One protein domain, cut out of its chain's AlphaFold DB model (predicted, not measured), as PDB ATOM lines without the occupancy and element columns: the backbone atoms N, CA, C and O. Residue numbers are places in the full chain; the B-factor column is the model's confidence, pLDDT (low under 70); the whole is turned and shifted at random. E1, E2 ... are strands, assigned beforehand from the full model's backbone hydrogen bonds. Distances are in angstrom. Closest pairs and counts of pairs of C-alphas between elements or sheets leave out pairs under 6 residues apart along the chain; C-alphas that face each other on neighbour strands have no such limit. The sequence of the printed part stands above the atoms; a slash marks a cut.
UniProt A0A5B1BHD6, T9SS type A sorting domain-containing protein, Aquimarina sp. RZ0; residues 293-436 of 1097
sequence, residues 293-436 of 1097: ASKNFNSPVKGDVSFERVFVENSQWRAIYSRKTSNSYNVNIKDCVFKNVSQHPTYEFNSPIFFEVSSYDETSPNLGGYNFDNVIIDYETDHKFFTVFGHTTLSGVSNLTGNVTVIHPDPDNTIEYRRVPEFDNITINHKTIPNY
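This is residues 293 to 436 of the 1097 residues of the protein "T9SS type A sorting domain-containing protein" of Aquimarina sp. RZ0 (UniProt A0A5B1BHD6). The chain is wound in stacked turns, a solenoid of parallel strands, with E1, E2 and E3 in one turn, E4, E5 and E6 in the next, then E7 with E8, E9 with E10, and E11 last. Its strands stack into two walls face to face as a sandwich: E3, E6, E8 and E10 make one, and the other is a larger wall turned at a corner, where E1 runs on into E2, E4 runs on into E5, and E7 bends at residue 374, while E9 bends elsewhere, at residue 400. The printed part has 144 residues, with eleven named strands, E1 to E11 in order, and no named helix. The class is all strand, though under half of the residues, 65 of 144, are in named elements; the smaller sheet has the order E3, E6, E8, E10, the larger is branched, and both are parallel. The whole is compact, with a radius of gyration of the C-alphas of 14.6 A, and rounded, spanning 42 by 30 by 26 A.

The printed part begins at Ala 293, and E1, residues 303 to 308, starts with C-alpha 303 at (118.969, 130.333, 183.796) and is 16.5 A long. E2 holds residues 311 to 313 and E3 residues 318 to 322. E4, residues 330 to 334, is 13.0 A long, and E5 holds residues 337 to 339. E6 is residues 353 to 356. E7, residues 367 to 378, is the longest strand by residues; it runs 23.9 A from C-alpha 367 at (116.136, 137.843, 170.037) to C-alpha 378. E8 is residues 386 to 389; E9, residues 397 to 407, is 24.4 A long. E10 is residues 415 to 418, and E11, residues 426 to 433, is 20.4 A long and ends with C-alpha 433 at (96.131, 122.760, 160.063).

In the branched, twisted sheet, E1 is an edge strand parallel to E4 at 14 degrees, with N 305 and O 330 at 2.8 A. E1 runs on into E2 at 65 degrees, and E4 into E5 at 74 degrees. E2 and E5 are parallel at 5 degrees, with N 312 and O 337 at 2.9 A. E7 has three neighbours and bends by 95 degrees at residue 374. On one side of it lie E4, beside residues 369 to 374, and E5, beside residues 376 to 378; N 373 and O 333 are 2.8 A apart, and N 378 and O 338 also 2.8 A. On the other side lies E9, parallel to E7 at 6 degrees, with N 403 and O 372 at 2.7 A. E9 bends by 80 degrees at residue 400 and has E11 as its other neighbour, with N 433 and O 406 at 2.8 A. In the smaller sheet, twisted with C-alphas up to 4.0 A off its best plane, E3 and E6 are parallel neighbours at 29 degrees, with N 354 and O 320 within hydrogen-bond range at 2.9 A. N 389 and O 355 lie 2.7 A apart between E6 and E8, and N 388 and O 416 2.8 A apart between E8 and E10. The two sheets form a sandwich, two sheets face to face, their facing parts 10.2 A centre to centre and their best planes 25 degrees apart. The closest C-alphas of E3 and E5, Ala 319 and Phe 338, are 6.4 A apart.

The two C-alphas farthest apart are those of Glu 362 and Tyr 436, at 42.6 A. The printed part has no cut. The link E5 to E6, residues 340 to 352, is long; the links E1 to E2, E2 to E3 and E4 to E5 are tight. The mean pLDDT of the printed part is 93.8, and residue 425 alone is under 70.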
ATOM      1  N   ALA A 293     113.001 142.053 178.879       84.31
ATOM      2  CA  ALA A 293     114.442 142.040 178.616       84.31
ATOM      3  C   ALA A 293     115.220 142.694 179.764       84.31
ATOM      4  O   ALA A 293     114.763 143.692 180.311       84.31
ATOM      5  N   SER A 294     116.434 142.228 180.068       83.50
ATOM      6  CA  SER A 294     117.331 142.986 180.954       83.50
ATOM      7  C   SER A 294     117.588 144.390 180.387       83.50
ATOM      8  O   SER A 294     117.794 144.545 179.182       83.50
ATOM      9  N   LYS A 295     117.651 145.408 181.254       86.44
ATOM     10  CA  LYS A 295     118.146 146.752 180.903       86.44
ATOM     11  C   LYS A 295     119.564 146.683 180.347       86.44
ATOM     12  O   LYS A 295     119.912 147.461 179.469       86.44
ATOM     13  N   ASN A 296     120.373 145.742 180.836       84.94
ATOM     14  CA  ASN A 296     121.682 145.432 180.281       84.94
ATOM     15  C   ASN A 296     121.582 144.209 179.362       84.94
ATOM     16  O   ASN A 296     122.150 143.153 179.630       84.94
ATOM     17  N   PHE A 297     120.862 144.341 178.250       83.31
ATOM     18  CA  PHE A 297     120.642 143.242 177.301       83.31
ATOM     19  C   PHE A 297     121.926 142.716 176.628       83.31
ATOM     20  O   PHE A 297     121.904 141.640 176.034       83.31
ATOM     21  N   ASN A 298     123.066 143.408 176.758       82.81
ATOM     22  CA  ASN A 298     124.382 142.893 176.355       82.81
ATOM     23  C   ASN A 298     124.984 141.908 177.373       82.81
ATOM     24  O   ASN A 298     125.806 141.068 177.003       82.81
ATOM     25  N   SER A 299     124.555 141.987 178.631       90.81
ATOM     26  CA  SER A 299     124.995 141.126 179.728       90.81
ATOM     27  C   SER A 299     123.793 140.663 180.568       90.81
ATOM     28  O   SER A 299     123.762 140.927 181.766       90.81
ATOM     29  N   PRO A 300     122.775 140.018 179.965       93.94
ATOM     30  CA  PRO A 300     121.547 139.669 180.667       93.94
ATOM     31  C   PRO A 300     121.756 138.477 181.608       93.94
ATOM     32  O   PRO A 300     122.721 137.714 181.467       93.94
ATOM     33  N   VAL A 301     120.813 138.302 182.533       95.94
ATOM     34  CA  VAL A 301     120.754 137.145 183.434       95.94
ATOM     35  C   VAL A 301     120.568 135.830 182.673       95.94
ATOM     36  O   VAL A 301     119.968 135.801 181.594       95.94
ATOM     37  N   LYS A 302     121.110 134.740 183.223       96.75
ATOM     38  CA  LYS A 302     121.015 133.372 182.685       96.75
ATOM     39  C   LYS A 302     120.031 132.538 183.505       96.75
ATOM     40  O   LYS A 302     119.417 133.051 184.432       96.75
ATOM     41  N   GLY A 303     119.871 131.272 183.136       97.88
ATOM     42  CA  GLY A 303     118.969 130.333 183.796       97.88
ATOM     43  C   GLY A 303     117.847 129.865 182.881       97.88
ATOM     44  O   GLY A 303     117.969 129.949 181.655       97.88
ATOM     45  N   ASP A 304     116.755 129.392 183.470       98.38
ATOM     46  CA  ASP A 304     115.674 128.714 182.764       98.38
ATOM     47  C   ASP A 304     114.294 129.133 183.288       98.38
ATOM     48  O   ASP A 304     114.052 129.258 184.490       98.38
ATOM     49  N   VAL A 305     113.367 129.314 182.351       98.88
ATOM     50  CA  VAL A 305     111.939 129.514 182.599       98.88
ATOM     51  C   VAL A 305     111.182 128.417 181.860       98.88
ATOM     52  O   VAL A 305     111.401 128.230 180.662       98.88
ATOM     53  N   SER A 306     110.300 127.685 182.535       98.88
ATOM     54  CA  SER A 306     109.484 126.647 181.901       98.88
ATOM     55  C   SER A 306     107.985 126.893 182.047       98.88
ATOM     56  O   SER A 306     107.500 127.307 183.095       98.88
ATOM     57  N   PHE A 307     107.255 126.596 180.977       98.94
ATOM     58  CA  PHE A 307     105.803 126.500 180.940       98.94
ATOM     59  C   PHE A 307     105.471 125.080 180.490       98.94
ATOM     60  O   PHE A 307     105.834 124.689 179.382       98.94
ATOM     61  N   GLU A 308     104.837 124.292 181.349       98.75
ATOM     62  CA  GLU A 308     104.438 122.921 181.042       98.75
ATOM     63  C   GLU A 308     102.944 122.747 181.298       98.75
ATOM     64  O   GLU A 308     102.471 122.996 182.404       98.75
ATOM     65  N   ARG A 309     102.190 122.328 180.273       98.06
ATOM     66  CA  ARG A 309     100.725 122.186 180.359       98.06
ATOM     67  C   ARG A 309     100.032 123.466 180.834       98.06
ATOM     68  O   ARG A 309      99.124 123.440 181.661       98.06
ATOM     69  N   VAL A 310     100.470 124.603 180.303       98.69
ATOM     70  CA  VAL A 310      99.789 125.881 180.507       98.69
ATOM     71  C   VAL A 310      98.693 126.028 179.463       98.69
ATOM     72  O   VAL A 310      98.942 125.852 178.266       98.69
ATOM     73  N   PHE A 311      97.488 126.348 179.930       98.00
ATOM     74  CA  PHE A 311      96.333 126.595 179.081       98.00
ATOM     75  C   PHE A 311      95.959 128.075 179.125       98.00
ATOM     76  O   PHE A 311      95.654 128.617 180.188       98.00
ATOM     77  N   VAL A 312      96.021 128.718 177.963       98.06
ATOM     78  CA  VAL A 312      95.567 130.092 177.752       98.06
ATOM     79  C   VAL A 312      94.321 130.026 176.885       98.06
ATOM     80  O   VAL A 312      94.397 129.467 175.786       98.06
ATOM     81  N   GLU A 313      93.206 130.598 177.340       92.06
ATOM     82  CA  GLU A 313      92.004 130.692 176.511       92.06
ATOM     83  C   GLU A 313      91.275 132.034 176.556       92.06
ATOM     84  O   GLU A 313      91.381 132.790 177.519       92.06
ATOM     85  N   ASN A 314      90.522 132.310 175.486       87.50
ATOM     86  CA  ASN A 314      89.635 133.470 175.335       87.50
ATOM     87  C   ASN A 314      90.346 134.821 175.496       87.50
ATOM     88  O   ASN A 314      89.793 135.778 176.031       87.50
ATOM     89  N   SER A 315      91.581 134.920 175.005       92.62
ATOM     90  CA  SER A 315      92.320 136.173 175.076       92.62
ATOM     91  C   SER A 315      92.016 137.059 173.874       92.62
ATOM     92  O   SER A 315      92.245 136.689 172.719       92.62
ATOM     93  N   GLN A 316      91.600 138.295 174.148       94.12
ATOM     94  CA  GLN A 316      91.602 139.357 173.138       94.12
ATOM     95  C   GLN A 316      93.020 139.616 172.613       94.12
ATOM     96  O   GLN A 316      93.200 140.101 171.499       94.12
ATOM     97  N   TRP A 317      94.044 139.250 173.375       97.50
ATOM     98  CA  TRP A 317      95.419 139.643 173.136       97.50
ATOM     99  C   TRP A 317      96.312 138.443 172.839       97.50
ATOM    100  O   TRP A 317      95.885 137.294 172.737       97.50
ATOM    101  N   ARG A 318      97.597 138.731 172.676       98.19
ATOM    102  CA  ARG A 318      98.638 137.751 172.374       98.19
ATOM    103  C   ARG A 318      98.785 136.738 173.506       98.19
ATOM    104  O   ARG A 318      98.787 137.117 174.680       98.19
ATOM    105  N   ALA A 319      99.085 135.489 173.166       98.62
ATOM    106  CA  ALA A 319      99.486 134.500 174.163       98.62
ATOM    107  C   ALA A 319     100.833 134.869 174.806       98.62
ATOM    108  O   ALA A 319     100.962 134.854 176.027       98.62
ATOM    109  N   ILE A 320     101.830 135.222 173.984       98.81
ATOM    110  CA  ILE A 320     103.184 135.551 174.442       98.81
ATOM    111  C   ILE A 320     103.678 136.834 173.785       98.81
ATOM    112  O   ILE A 320     103.813 136.921 172.562       98.81
ATOM    113  N   TYR A 321     104.094 137.780 174.619       98.69
ATOM    114  CA  TYR A 321     104.901 138.925 174.229       98.69
ATOM    115  C   TYR A 321     106.297 138.835 174.850       98.69
ATOM    116  O   TYR A 321     106.454 138.575 176.043       98.69
ATOM    117  N   SER A 322     107.342 139.074 174.056       97.81
ATOM    118  CA  SER A 322     108.725 138.999 174.537       97.81
ATOM    119  C   SER A 322     109.616 140.078 173.950       97.81
ATOM    120  O   SER A 322     109.602 140.329 172.748       97.81
ATOM    121  N   ARG A 323     110.514 140.602 174.788       94.62
ATOM    122  CA  ARG A 323     111.652 141.433 174.354       94.62
ATOM    123  C   ARG A 323     113.015 140.813 174.637       94.62
ATOM    124  O   ARG A 323     114.041 141.431 174.363       94.62
ATOM    125  N   LYS A 324     113.052 139.619 175.222       93.56
ATOM    126  CA  LYS A 324     114.276 138.962 175.686       93.56
ATOM    127  C   LYS A 324     115.230 138.595 174.539       93.56
ATOM    128  O   LYS A 324     114.824 138.126 173.475       93.56
ATOM    129  N   THR A 325     116.526 138.725 174.812       92.94
ATOM    130  CA  THR A 325     117.611 138.319 173.915       92.94
ATOM    131  C   THR A 325     117.968 136.832 174.051       92.94
ATOM    132  O   THR A 325     117.783 136.210 175.097       92.94
ATOM    133  N   SER A 326     118.542 136.241 173.003       93.69
ATOM    134  CA  SER A 326     118.914 134.819 172.940       93.69
ATOM    135  C   SER A 326     120.095 134.426 173.819       93.69
ATOM    136  O   SER A 326     120.362 133.241 173.991       93.69
ATOM    137  N   ASN A 327     120.835 135.408 174.329       92.06
ATOM    138  CA  ASN A 327     121.867 135.218 175.338       92.06
ATOM    139  C   ASN A 327     121.324 135.397 176.766       92.06
ATOM    140  O   ASN A 327     122.120 135.295 177.689       92.06
ATOM    141  N   SER A 328     120.041 135.689 176.975       95.19
ATOM    142  CA  SER A 328     119.411 135.677 178.305       95.19
ATOM    143  C   SER A 328     119.073 134.242 178.744       95.19
ATOM    144  O   SER A 328     119.416 133.288 178.044       95.19
ATOM    145  N   TYR A 329     118.383 134.088 179.876       96.38
ATOM    146  CA  TYR A 329     117.737 132.842 180.313       96.38
ATOM    147  C   TYR A 329     116.969 132.142 179.177       96.38
ATOM    148  O   TYR A 329     116.429 132.805 178.288       96.38
ATOM    149  N   ASN A 330     116.910 130.812 179.189       97.69
ATOM    150  CA  ASN A 330     116.159 130.030 178.206       97.69
ATOM    151  C   ASN A 330     114.687 129.927 178.603       97.69
ATOM    152  O   ASN A 330     114.354 129.950 179.785       97.69
ATOM    153  N   VAL A 331     113.804 129.791 177.615       98.69
ATOM    154  CA  VAL A 331     112.373 129.558 177.841       98.69
ATOM    155  C   VAL A 331     111.967 128.246 177.179       98.69
ATOM    156  O   VAL A 331     112.127 128.087 175.970       98.69
ATOM    157  N   ASN A 332     111.440 127.312 177.966       98.62
ATOM    158  CA  ASN A 332     110.941 126.020 177.501       98.62
ATOM    159  C   ASN A 332     109.416 126.003 177.619       98.62
ATOM    160  O   ASN A 332     108.890 126.190 178.710       98.62
ATOM    161  N   ILE A 333     108.710 125.786 176.514       98.81
ATOM    162  CA  ILE A 333     107.243 125.764 176.476       98.81
ATOM    163  C   ILE A 333     106.837 124.388 175.973       98.81
ATOM    164  O   ILE A 333     107.119 124.062 174.823       98.81
ATOM    165  N   LYS A 334     106.221 123.580 176.831       98.62
ATOM    166  CA  LYS A 334     105.946 122.168 176.573       98.62
ATOM    167  C   LYS A 334     104.483 121.828 176.820       98.62
ATOM    168  O   LYS A 334     103.930 122.210 177.850       98.62
ATOM    169  N   ASP A 335     103.865 121.103 175.892       98.50
ATOM    170  CA  ASP A 335     102.471 120.642 175.993       98.50
ATOM    171  C   ASP A 335     101.480 121.777 176.319       98.50
ATOM    172  O   ASP A 335     100.500 121.580 177.031       98.50
ATOM    173  N   CYS A 336     101.758 122.997 175.850       98.75
ATOM    174  CA  CYS A 336     100.924 124.169 176.117       98.75
ATOM    175  C   CYS A 336      99.887 124.368 175.011       98.75
ATOM    176  O   CYS A 336     100.151 124.097 173.835       98.75
ATOM    177  N   VAL A 337      98.724 124.888 175.393       98.56
ATOM    178  CA  VAL A 337      97.612 125.165 174.481       98.56
ATOM    179  C   VAL A 337      97.233 126.635 174.605       98.56
ATOM    180  O   VAL A 337      96.898 127.098 175.690       98.56
ATOM    181  N   PHE A 338      97.292 127.369 173.498       98.56
ATOM    182  CA  PHE A 338      96.858 128.761 173.401       98.56
ATOM    183  C   PHE A 338      95.656 128.810 172.463       98.56
ATOM    184  O   PHE A 338      95.830 128.779 171.248       98.56
ATOM    185  N   LYS A 339      94.446 128.801 173.024       96.12
ATOM    186  CA  LYS A 339      93.186 128.663 172.286       96.12
ATOM    187  C   LYS A 339      92.404 129.967 172.285       96.12
ATOM    188  O   LYS A 339      92.319 130.620 173.313       96.12
ATOM    189  N   ASN A 340      91.796 130.335 171.163       93.19
ATOM    190  CA  ASN A 340      91.058 131.593 171.027       93.19
ATOM    191  C   ASN A 340      91.872 132.785 171.552       93.19
ATOM    192  O   ASN A 340      91.388 133.586 172.350       93.19
ATOM    193  N   VAL A 341      93.142 132.860 171.157       96.69
ATOM    194  CA  VAL A 341      94.018 133.999 171.467       96.69
ATOM    195  C   VAL A 341      94.001 134.995 170.319       96.69
ATOM    196  O   VAL A 341      93.559 134.666 169.220       96.69
ATOM    197  N   SER A 342      94.489 136.208 170.550       97.19
ATOM    198  CA  SER A 342      94.593 137.248 169.526       97.19
ATOM    199  C   SER A 342      93.251 137.727 168.964       97.19
ATOM    200  O   SER A 342      93.205 138.205 167.839       97.19
ATOM    201  N   GLN A 343      92.165 137.637 169.740       93.75
ATOM    202  CA  GLN A 343      90.794 137.858 169.252       93.75
ATOM    203  C   GLN A 343      90.396 139.329 169.047       93.75
ATOM    204  O   GLN A 343      89.323 139.601 168.510       93.75
ATOM    205  N   HIS A 344      91.235 140.289 169.445       91.12
ATOM    206  CA  HIS A 344      90.902 141.704 169.312       91.12
ATOM    207  C   HIS A 344      90.718 142.090 167.828       91.12
ATOM    208  O   HIS A 344      91.667 141.977 167.049       91.12
ATOM    209  N   PRO A 345      89.552 142.632 167.424       81.81
ATOM    210  CA  PRO A 345      89.137 142.688 166.018       81.81
ATOM    211  C   PRO A 345      89.945 143.657 165.145       81.81
ATOM    212  O   PRO A 345      89.928 143.554 163.921       81.81
ATOM    213  N   THR A 346      90.605 144.646 165.750       84.69
ATOM    214  CA  THR A 346      91.246 145.754 165.019       84.69
ATOM    215  C   THR A 346      92.678 146.057 165.458       84.69
ATOM    216  O   THR A 346      93.285 146.999 164.944       84.69
ATOM    217  N   TYR A 347      93.243 145.299 166.405       90.50
ATOM    218  CA  TYR A 347      94.562 145.632 166.944       90.50
ATOM    219  C   TYR A 347      95.656 145.097 166.016       90.50
ATOM    220  O   TYR A 347      95.904 143.902 165.968       90.50
ATOM    221  N   GLU A 348      96.333 145.981 165.277       89.75
ATOM    222  CA  GLU A 348      97.237 145.581 164.181       89.75
ATOM    223  C   GLU A 348      98.322 144.575 164.607       89.75
ATOM    224  O   GLU A 348      98.663 143.661 163.859       89.75
ATOM    225  N   PHE A 349      98.889 144.739 165.802       93.19
ATOM    226  CA  PHE A 349     100.087 144.009 166.214       93.19
ATOM    227  C   PHE A 349      99.789 142.766 167.053       93.19
ATOM    228  O   PHE A 349     100.587 142.445 167.924       93.19
ATOM    229  N   ASN A 350      98.682 142.060 166.841       96.75
ATOM    230  CA  ASN A 350      98.178 141.084 167.812       96.75
ATOM    231  C   ASN A 350      98.593 139.618 167.607       96.75
ATOM    232  O   ASN A 350      97.940 138.737 168.149       96.75
ATOM    233  N   SER A 351      99.653 139.310 166.860       98.12
ATOM    234  CA  SER A 351     100.082 137.918 166.641       98.12
ATOM    235  C   SER A 351     100.227 137.102 167.938       98.12
ATOM    236  O   SER A 351     100.825 137.616 168.888       98.12
ATOM    237  N   PRO A 352      99.744 135.839 167.981       98.56
ATOM    238  CA  PRO A 352      99.759 135.001 169.183       98.56
ATOM    239  C   PRO A 352     101.114 134.938 169.890       98.56
ATOM    240  O   PRO A 352     101.179 135.046 171.115       98.56
ATOM    241  N   ILE A 353     102.198 134.810 169.120       98.38
ATOM    242  CA  ILE A 353     103.568 135.014 169.591       98.38
ATOM    243  C   ILE A 353     104.094 136.310 168.977       98.38
ATOM    244  O   ILE A 353     104.091 136.487 167.758       98.38
ATOM    245  N   PHE A 354     104.604 137.215 169.807       98.25
ATOM    246  CA  PHE A 354     105.122 138.494 169.337       98.25
ATOM    247  C   PHE A 354     106.440 138.845 170.006       98.25
ATOM    248  O   PHE A 354     106.510 139.096 171.212       98.25
ATOM    249  N   PHE A 355     107.507 138.872 169.212       97.44
ATOM    250  CA  PHE A 355     108.835 139.243 169.678       97.44
ATOM    251  C   PHE A 355     109.185 140.638 169.198       97.44
ATOM    252  O   PHE A 355     109.253 140.890 168.000       97.44
ATOM    253  N   GLU A 356     109.460 141.532 170.137       96.38
ATOM    254  CA  GLU A 356     109.826 142.912 169.859       96.38
ATOM    255  C   GLU A 356     111.292 143.171 170.208       96.38
ATOM    256  O   GLU A 356     111.812 142.681 171.210       96.38
ATOM    257  N   VAL A 357     111.974 143.969 169.384       94.75
ATOM    258  CA  VAL A 357     113.365 144.379 169.625       94.75
ATOM    259  C   VAL A 357     113.575 144.925 171.049       94.75
ATOM    260  O   VAL A 357     112.791 145.731 171.562       94.75
ATOM    261  N   SER A 358     114.665 144.516 171.707       91.75
ATOM    262  CA  SER A 358     114.942 144.881 173.105       91.75
ATOM    263  C   SER A 358     115.244 146.371 173.291       91.75
ATOM    264  O   SER A 358     114.917 146.934 174.332       91.75
ATOM    265  N   SER A 359     115.813 147.031 172.276       89.38
ATOM    266  CA  SER A 359     116.054 148.478 172.269       89.38
ATOM    267  C   SER A 359     115.902 149.082 170.875       89.38
ATOM    268  O   SER A 359     116.406 148.549 169.883       89.38
ATOM    269  N   TYR A 360     115.223 150.226 170.808       92.44
ATOM    270  CA  TYR A 360     115.099 151.028 169.590       92.44
ATOM    271  C   TYR A 360     116.257 152.015 169.406       92.44
ATOM    272  O   TYR A 360     116.485 152.468 168.283       92.44
ATOM    273  N   ASP A 361     116.997 152.306 170.478       90.75
ATOM    274  CA  ASP A 361     117.977 153.395 170.523       90.75
ATOM    275  C   ASP A 361     119.423 152.916 170.345       90.75
ATOM    276  O   ASP A 361     120.268 153.652 169.836       90.75
ATOM    277  N   GLU A 362     119.725 151.675 170.724       89.25
ATOM    278  CA  GLU A 362     121.072 151.105 170.648       89.25
ATOM    279  C   GLU A 362     121.052 149.662 170.134       89.25
ATOM    280  O   GLU A 362     120.012 149.006 170.123       89.25
ATOM    281  N   THR A 363     122.205 149.171 169.668       90.12
ATOM    282  CA  THR A 363     122.321 147.833 169.076       90.12
ATOM    283  C   THR A 363     121.907 146.752 170.072       90.12
ATOM    284  O   THR A 363     122.575 146.523 171.078       90.12
ATOM    285  N   SER A 364     120.819 146.061 169.745       87.50
ATOM    286  CA  SER A 364     120.278 144.935 170.492       87.50
ATOM    287  C   SER A 364     120.896 143.630 169.983       87.50
ATOM    288  O   SER A 364     120.923 143.410 168.763       87.50
ATOM    289  N   PRO A 365     121.334 142.722 170.874       90.06
ATOM    290  CA  PRO A 365     121.649 141.343 170.518       90.06
ATOM    291  C   PRO A 365     120.457 140.624 169.884       90.06
ATOM    292  O   PRO A 365     119.337 141.145 169.848       90.06
ATOM    293  N   ASN A 366     120.707 139.413 169.387       93.69
ATOM    294  CA  ASN A 366     119.663 138.596 168.785       93.69
ATOM    295  C   ASN A 366     118.516 138.352 169.772       93.69
ATOM    296  O   ASN A 366     118.766 138.079 170.946       93.69
ATOM    297  N   LEU A 367     117.275 138.380 169.291       94.38
ATOM    298  CA  LEU A 367     116.136 137.843 170.037       94.38
ATOM    299  C   LEU A 367     116.200 136.311 170.036       94.38
ATOM    300  O   LEU A 367     116.726 135.698 169.104       94.38
ATOM    301  N   GLY A 368     115.655 135.683 171.073       93.94
ATOM    302  CA  GLY A 368     115.378 134.247 171.069       93.94
ATOM    303  C   GLY A 368     115.789 133.521 172.342       93.94
ATOM    304  O   GLY A 368     115.660 134.090 173.420       93.94
ATOM    305  N   GLY A 369     116.241 132.267 172.243       95.00
ATOM    306  CA  GLY A 369     116.435 131.375 173.397       95.00
ATOM    307  C   GLY A 369     115.116 130.760 173.870       95.00
ATOM    308  O   GLY A 369     114.774 130.892 175.045       95.00
ATOM    309  N   TYR A 370     114.364 130.178 172.933       97.38
ATOM    310  CA  TYR A 370     113.073 129.530 173.154       97.38
ATOM    311  C   TYR A 370     113.067 128.133 172.537       97.38
ATOM    312  O   TYR A 370     113.506 127.955 171.397       97.38
ATOM    313  N   ASN A 371     112.505 127.178 173.269       97.69
ATOM    314  CA  ASN A 371     112.195 125.847 172.776       97.69
ATOM    315  C   ASN A 371     110.692 125.576 172.925       97.69
ATOM    316  O   ASN A 371     110.171 125.610 174.040       97.69
ATOM    317  N   PHE A 372     110.020 125.295 171.811       97.50
ATOM    318  CA  PHE A 372     108.601 124.940 171.766       97.50
ATOM    319  C   PHE A 372     108.458 123.425 171.585       97.50
ATOM    320  O   PHE A 372     108.897 122.880 170.582       97.50
ATOM    321  N   ASP A 373     107.856 122.713 172.522       96.75
ATOM    322  CA  ASP A 373     107.699 121.260 172.459       96.75
ATOM    323  C   ASP A 373     106.217 120.894 172.525       96.75
ATOM    324  O   ASP A 373     105.599 120.911 173.587       96.75
ATOM    325  N   ASN A 374     105.633 120.611 171.360       96.50
ATOM    326  CA  ASN A 374     104.219 120.261 171.193       96.50
ATOM    327  C   ASN A 374     103.288 121.374 171.700       96.50
ATOM    328  O   ASN A 374     102.444 121.164 172.563       96.50
ATOM    329  N   VAL A 375     103.463 122.578 171.149       98.44
ATOM    330  CA  VAL A 375     102.628 123.747 171.461       98.44
ATOM    331  C   VAL A 375     101.518 123.896 170.427       98.44
ATOM    332  O   VAL A 375     101.786 123.840 169.223       98.44
ATOM    333  N   ILE A 376     100.288 124.113 170.891       98.44
ATOM    334  CA  ILE A 376      99.129 124.413 170.044       98.44
ATOM    335  C   ILE A 376      98.819 125.905 170.112       98.44
ATOM    336  O   ILE A 376      98.725 126.467 171.202       98.44
ATOM    337  N   ILE A 377      98.613 126.518 168.949       98.62
ATOM    338  CA  ILE A 377      98.107 127.885 168.806       98.62
ATOM    339  C   ILE A 377      96.846 127.821 167.949       98.62
ATOM    340  O   ILE A 377      96.941 127.476 166.777       98.62
ATOM    341  N   ASP A 378      95.696 128.139 168.528       97.25
ATOM    342  CA  ASP A 378      94.378 128.089 167.893       97.25
ATOM    343  C   ASP A 378      93.712 129.467 167.956       97.25
ATOM    344  O   ASP A 378      93.571 130.046 169.037       97.25
ATOM    345  N   TYR A 379      93.399 130.022 166.786       96.00
ATOM    346  CA  TYR A 379      92.837 131.359 166.605       96.00
ATOM    347  C   TYR A 379      92.340 131.557 165.162       96.00
ATOM    348  O   TYR A 379      92.764 130.858 164.242       96.00
ATOM    349  N   GLU A 380      91.468 132.549 164.949       91.12
ATOM    350  CA  GLU A 380      90.795 132.767 163.655       91.12
ATOM    351  C   GLU A 380      91.117 134.115 162.983       91.12
ATOM    352  O   GLU A 380      90.787 134.315 161.813       91.12
ATOM    353  N   THR A 381      91.762 135.050 163.689       94.06
ATOM    354  CA  THR A 381      92.114 136.371 163.136       94.06
ATOM    355  C   THR A 381      93.201 136.278 162.069       94.06
ATOM    356  O   THR A 381      94.075 135.428 162.164       94.06
ATOM    357  N   ASP A 382      93.257 137.230 161.137       92.50
ATOM    358  CA  ASP A 382      94.192 137.231 159.999       92.50
ATOM    359  C   ASP A 382      95.672 137.508 160.341       92.50
ATOM    360  O   ASP A 382      96.533 137.543 159.451       92.50
ATOM    361  N   HIS A 383      95.997 137.678 161.623       96.00
ATOM    362  CA  HIS A 383      97.367 137.813 162.089       96.00
ATOM    363  C   HIS A 383      98.212 136.580 161.750       96.00
ATOM    364  O   HIS A 383      97.754 135.441 161.691       96.00
ATOM    365  N   LYS A 384      99.512 136.802 161.559       96.62
ATOM    366  CA  LYS A 384     100.486 135.711 161.491       96.62
ATOM    367  C   LYS A 384     100.723 135.137 162.883       96.62
ATOM    368  O   LYS A 384     100.708 135.886 163.854       96.62
ATOM    369  N   PHE A 385     100.963 133.829 162.992       97.44
ATOM    370  CA  PHE A 385     101.010 133.151 164.296       97.44
ATOM    371  C   PHE A 385     102.181 133.642 165.151       97.44
ATOM    372  O   PHE A 385     102.115 133.631 166.380       97.44
ATOM    373  N   PHE A 386     103.251 134.078 164.484       97.25
ATOM    374  CA  PHE A 386     104.444 134.596 165.118       97.25
ATOM    375  C   PHE A 386     104.996 135.796 164.344       97.25
ATOM    376  O   PHE A 386     105.391 135.662 163.188       97.25
ATOM    377  N   THR A 387     105.083 136.952 165.003       97.12
ATOM    378  CA  THR A 387     105.736 138.147 164.458       97.12
ATOM    379  C   THR A 387     107.050 138.459 165.171       97.12
ATOM    380  O   THR A 387     107.120 138.533 166.399       97.12
ATOM    381  N   VAL A 388     108.091 138.717 164.377       96.62
ATOM    382  CA  VAL A 388     109.335 139.372 164.791       96.62
ATOM    383  C   VAL A 388     109.245 140.847 164.405       96.62
ATOM    384  O   VAL A 388     109.434 141.231 163.248       96.62
ATOM    385  N   PHE A 389     108.952 141.690 165.390       96.56
ATOM    386  CA  PHE A 389     108.870 143.136 165.250       96.56
ATOM    387  C   PHE A 389     110.220 143.785 165.561       96.56
ATOM    388  O   PHE A 389     110.598 144.023 166.712       96.56
ATOM    389  N   GLY A 390     110.986 144.032 164.503       94.25
ATOM    390  CA  GLY A 390     112.362 144.489 164.608       94.25
ATOM    391  C   GLY A 390     112.558 145.995 164.432       94.25
ATOM    392  O   GLY A 390     111.632 146.800 164.312       94.25
ATOM    393  N   HIS A 391     113.832 146.370 164.388       94.81
ATOM    394  CA  HIS A 391     114.317 147.704 164.052       94.81
ATOM    395  C   HIS A 391     115.739 147.592 163.485       94.81
ATOM    396  O   HIS A 391     116.357 146.533 163.582       94.81
ATOM    397  N   THR A 392     116.311 148.677 162.950       92.62
ATOM    398  CA  THR A 392     117.708 148.686 162.463       92.62
ATOM    399  C   THR A 392     118.734 148.377 163.557       92.62
ATOM    400  O   THR A 392     119.896 148.127 163.257       92.62
ATOM    401  N   THR A 393     118.318 148.426 164.821       93.00
ATOM    402  CA  THR A 393     119.114 148.066 165.995       93.00
ATOM    403  C   THR A 393     119.143 146.565 166.286       93.00
ATOM    404  O   THR A 393     120.006 146.135 167.046       93.00
ATOM    405  N   LEU A 394     118.241 145.760 165.712       93.88
ATOM    406  CA  LEU A 394     118.163 144.322 165.969       93.88
ATOM    407  C   LEU A 394     119.243 143.559 165.188       93.88
ATOM    408  O   LEU A 394     119.253 143.581 163.959       93.88
ATOM    409  N   SER A 395     120.115 142.837 165.901       90.12
ATOM    410  CA  SER A 395     121.198 142.052 165.283       90.12
ATOM    411  C   SER A 395     120.721 140.772 164.590       90.12
ATOM    412  O   SER A 395     121.391 140.287 163.677       90.12
ATOM    413  N   GLY A 396     119.577 140.222 165.006       92.75
ATOM    414  CA  GLY A 396     119.033 138.995 164.437       92.75
ATOM    415  C   GLY A 396     118.110 138.234 165.375       92.75
ATOM    416  O   GLY A 396     117.635 138.752 166.386       92.75
ATOM    417  N   VAL A 397     117.891 136.968 165.040       93.12
ATOM    418  CA  VAL A 397     117.166 135.993 165.857       93.12
ATOM    419  C   VAL A 397     118.002 134.715 165.929       93.12
ATOM    420  O   VAL A 397     118.645 134.344 164.947       93.12
ATOM    421  N   SER A 398     118.054 134.058 167.087       93.12
ATOM    422  CA  SER A 398     118.775 132.787 167.253       93.12
ATOM    423  C   SER A 398     118.249 131.959 168.420       93.12
ATOM    424  O   SER A 398     117.619 132.492 169.329       93.12
ATOM    425  N   ASN A 399     118.567 130.661 168.426       91.88
ATOM    426  CA  ASN A 399     118.130 129.704 169.448       91.88
ATOM    427  C   ASN A 399     116.597 129.649 169.558       91.88
ATOM    428  O   ASN A 399     116.049 129.770 170.649       91.88
ATOM    429  N   LEU A 400     115.921 129.540 168.412       92.50
ATOM    430  CA  LEU A 400     114.485 129.285 168.317       92.50
ATOM    431  C   LEU A 400     114.265 127.906 167.711       92.50
ATOM    432  O   LEU A 400     114.492 127.714 166.512       92.50
ATOM    433  N   THR A 401     113.864 126.951 168.542       92.88
ATOM    434  CA  THR A 401     113.763 125.533 168.179       92.88
ATOM    435  C   THR A 401     112.401 124.961 168.541       92.88
ATOM    436  O   THR A 401     111.676 125.518 169.367       92.88
ATOM    437  N   GLY A 402     112.092 123.809 167.950       92.56
ATOM    438  CA  GLY A 402     110.986 122.969 168.384       92.56
ATOM    439  C   GLY A 402     109.808 122.935 167.413       92.56
ATOM    440  O   GLY A 402     109.962 123.295 166.246       92.56
ATOM    441  N   ASN A 403     108.662 122.444 167.883       93.44
ATOM    442  CA  ASN A 403     107.485 122.140 167.077       93.44
ATOM    443  C   ASN A 403     106.250 122.908 167.568       93.44
ATOM    444  O   ASN A 403     105.885 122.831 168.743       93.44
ATOM    445  N   VAL A 404     105.582 123.598 166.643       97.25
ATOM    446  CA  VAL A 404     104.328 124.326 166.882       97.25
ATOM    447  C   VAL A 404     103.267 123.828 165.905       97.25
ATOM    448  O   VAL A 404     103.513 123.735 164.702       97.25
ATOM    449  N   THR A 405     102.075 123.525 166.407       97.88
ATOM    450  CA  THR A 405     100.900 123.275 165.566       97.88
ATOM    451  C   THR A 405      99.996 124.492 165.612       97.88
ATOM    452  O   THR A 405      99.541 124.892 166.681       97.88
ATOM    453  N   VAL A 406      99.755 125.084 164.447       98.44
ATOM    454  CA  VAL A 406      98.898 126.257 164.289       98.44
ATOM    455  C   VAL A 406      97.559 125.786 163.738       98.44
ATOM    456  O   VAL A 406      97.514 125.199 162.660       98.44
ATOM    457  N   ILE A 407      96.479 126.008 164.474       97.81
ATOM    458  CA  ILE A 407      95.113 125.746 164.032       97.81
ATOM    459  C   ILE A 407      94.568 127.065 163.514       97.81
ATOM    460  O   ILE A 407      94.403 128.007 164.284       97.81
ATOM    461  N   HIS A 408      94.432 127.170 162.193       96.94
ATOM    462  CA  HIS A 408      94.120 128.435 161.540       96.94
ATOM    463  C   HIS A 408      93.574 128.210 160.115       96.94
ATOM    464  O   HIS A 408      94.057 127.309 159.415       96.94
ATOM    465  N   PRO A 409      92.613 129.028 159.637       93.31
ATOM    466  CA  PRO A 409      92.016 128.874 158.306       93.31
ATOM    467  C   PRO A 409      92.983 129.134 157.135       93.31
ATOM    468  O   PRO A 409      92.845 128.507 156.086       93.31
ATOM    469  N   ASP A 410      93.956 130.039 157.288       94.25
ATOM    470  CA  ASP A 410      95.056 130.247 156.322       94.25
ATOM    471  C   ASP A 410      96.117 129.136 156.473       94.25
ATOM    472  O   ASP A 410      96.854 129.169 157.460       94.25
ATOM    473  N   PRO A 411      96.250 128.186 155.524       92.94
ATOM    474  CA  PRO A 411      97.263 127.131 155.590       92.94
ATOM    475  C   PRO A 411      98.692 127.661 155.390       92.94
ATOM    476  O   PRO A 411      99.644 126.975 155.756       92.94
ATOM    477  N   ASP A 412      98.840 128.870 154.841       92.44
ATOM    478  CA  ASP A 412     100.116 129.558 154.631       92.44
ATOM    479  C   ASP A 412     100.435 130.524 155.793       92.44
ATOM    480  O   ASP A 412     101.294 131.413 155.683       92.44
ATOM    481  N   ASN A 413      99.740 130.385 156.933       94.88
ATOM    482  CA  ASN A 413     100.083 131.117 158.143       94.88
ATOM    483  C   ASN A 413     101.507 130.732 158.579       94.88
ATOM    484  O   ASN A 413     101.813 129.560 158.787       94.88
ATOM    485  N   THR A 414     102.382 131.733 158.655       92.94
ATOM    486  CA  THR A 414     103.835 131.591 158.799       92.94
ATOM    487  C   THR A 414     104.374 132.703 159.699       92.94
ATOM    488  O   THR A 414     103.608 133.516 160.209       92.94
ATOM    489  N   ILE A 415     105.690 132.763 159.885       94.00
ATOM    490  CA  ILE A 415     106.361 133.812 160.655       94.00
ATOM    491  C   ILE A 415     106.398 135.119 159.849       94.00
ATOM    492  O   ILE A 415     106.782 135.132 158.679       94.00
ATOM    493  N   GLU A 416     106.045 136.235 160.483       95.00
ATOM    494  CA  GLU A 416     106.149 137.578 159.912       95.00
ATOM    495  C   GLU A 416     107.395 138.310 160.430       95.00
ATOM    496  O   GLU A 416     107.652 138.357 161.632       95.00
ATOM    497  N   TYR A 417     108.132 138.968 159.533       95.00
ATOM    498  CA  TYR A 417     109.225 139.876 159.887       95.00
ATOM    499  C   TYR A 417     108.826 141.314 159.556       95.00
ATOM    500  O   TYR A 417     108.703 141.697 158.391       95.00
ATOM    501  N   ARG A 418     108.627 142.135 160.588       95.81
ATOM    502  CA  ARG A 418     108.233 143.544 160.454       95.81
ATOM    503  C   ARG A 418     109.428 144.447 160.730       95.81
ATOM    504  O   ARG A 418     110.081 144.328 161.762       95.81
ATOM    505  N   ARG A 419     109.687 145.399 159.820       95.31
ATOM    506  CA  ARG A 419     110.771 146.414 159.889       95.31
ATOM    507  C   ARG A 419     112.206 145.864 159.847       95.31
ATOM    508  O   ARG A 419     113.153 146.635 159.999       95.31
ATOM    509  N   VAL A 420     112.373 144.569 159.604       94.19
ATOM    510  CA  VAL A 420     113.659 143.875 159.444       94.19
ATOM    511  C   VAL A 420     113.561 142.870 158.296       94.19
ATOM    512  O   VAL A 420     112.447 142.479 157.943       94.19
ATOM    513  N   PRO A 421     114.688 142.478 157.672       91.81
ATOM    514  CA  PRO A 421     114.688 141.349 156.751       91.81
ATOM    515  C   PRO A 421     114.375 140.037 157.484       91.81
ATOM    516  O   PRO A 421     114.464 139.954 158.710       91.81
ATOM    517  N   GLU A 422     114.054 139.009 156.708       91.31
ATOM    518  CA  GLU A 422     113.998 137.631 157.190       91.31
ATOM    519  C   GLU A 422     115.379 137.165 157.688       91.31
ATOM    520  O   GLU A 422     116.417 137.582 157.163       91.31
ATOM    521  N   PHE A 423     115.391 136.314 158.718       87.75
ATOM    522  CA  PHE A 423     116.609 135.773 159.320       87.75
ATOM    523  C   PHE A 423     116.718 134.260 159.081       87.75
ATOM    524  O   PHE A 423     115.815 133.508 159.433       87.75
ATOM    525  N   ASP A 424     117.874 133.799 158.598       72.50
ATOM    526  CA  ASP A 424     118.110 132.391 158.224       72.50
ATOM    527  C   ASP A 424     118.223 131.407 159.421       72.50
ATOM    528  O   ASP A 424     118.350 130.200 159.223       72.50
ATOM    529  N   ASN A 425     118.206 131.898 160.669       68.12
ATOM    530  CA  ASN A 425     118.523 131.130 161.890       68.12
ATOM    531  C   ASN A 425     117.298 130.777 162.765       68.12
ATOM    532  O   ASN A 425     117.453 130.520 163.964       68.12
ATOM    533  N   ILE A 426     116.085 130.777 162.204       77.06
ATOM    534  CA  ILE A 426     114.882 130.279 162.894       77.06
ATOM    535  C   ILE A 426     114.637 128.820 162.498       77.06
ATOM    536  O   ILE A 426     114.446 128.512 161.326       77.06
ATOM    537  N   THR A 427     114.630 127.917 163.483       78.25
ATOM    538  CA  THR A 427     114.441 126.463 163.289       78.25
ATOM    539  C   THR A 427     113.149 125.942 163.922       78.25
ATOM    540  O   THR A 427     113.053 124.769 164.274       78.25
ATOM    541  N   ILE A 428     112.161 126.819 164.112       85.94
ATOM    542  CA  ILE A 428     110.826 126.409 164.553       85.94
ATOM    543  C   ILE A 428     110.165 125.660 163.397       85.94
ATOM    544  O   ILE A 428     109.863 126.246 162.355       85.94
ATOM    545  N   ASN A 429     109.920 124.370 163.597       87.69
ATOM    546  CA  ASN A 429     109.086 123.590 162.703       87.69
ATOM    547  C   ASN A 429     107.635 123.905 163.056       87.69
ATOM    548  O   ASN A 429     107.160 123.527 164.127       87.69
ATOM    549  N   HIS A 430     106.924 124.606 162.181       91.75
ATOM    550  CA  HIS A 430     105.490 124.803 162.355       91.75
ATOM    551  C   HIS A 430     104.711 123.983 161.332       91.75
ATOM    552  O   HIS A 430     105.163 123.763 160.205       91.75
ATOM    553  N   LYS A 431     103.535 123.518 161.745       94.38
ATOM    554  CA  LYS A 431     102.552 122.878 160.878       94.38
ATOM    555  C   LYS A 431     101.225 123.593 161.070       94.38
ATOM    556  O   LYS A 431     100.677 123.560 162.170       94.38
ATOM    557  N   THR A 432     100.707 124.182 160.001       96.94
ATOM    558  CA  THR A 432      99.381 124.797 160.016       96.94
ATOM    559  C   THR A 432      98.336 123.784 159.562       96.94
ATOM    560  O   THR A 432      98.513 123.101 158.549       96.94
ATOM    561  N   ILE A 433      97.269 123.635 160.341       95.50
ATOM    562  CA  ILE A 433      96.131 122.760 160.063       95.50
ATOM    563  C   ILE A 433      94.835 123.563 160.195       95.50
ATOM    564  O   ILE A 433      94.754 124.444 161.043       95.50
ATOM    565  N   PRO A 434      93.803 123.270 159.391       92.69
ATOM    566  CA  PRO A 434      92.564 124.041 159.436       92.69
ATOM    567  C   PRO A 434      91.713 123.734 160.673       92.69
ATOM    568  O   PRO A 434      90.888 124.548 161.051       92.69
ATOM    569  N   ASN A 435      91.874 122.549 161.273       93.44
ATOM    570  CA  ASN A 435      91.103 122.092 162.428       93.44
ATOM    571  C   ASN A 435      91.953 121.161 163.293       93.44
ATOM    572  O   ASN A 435      92.812 120.442 162.767       93.44
ATOM    573  N   TYR A 436      91.664 121.114 164.595       95.44
ATOM    574  CA  TYR A 436      92.263 120.124 165.486       95.44
ATOM    575  C   TYR A 436      91.858 118.691 165.081       95.44
ATOM    576  O   TYR A 436      90.678 118.451 164.805       95.44
TER     577      TYR A 436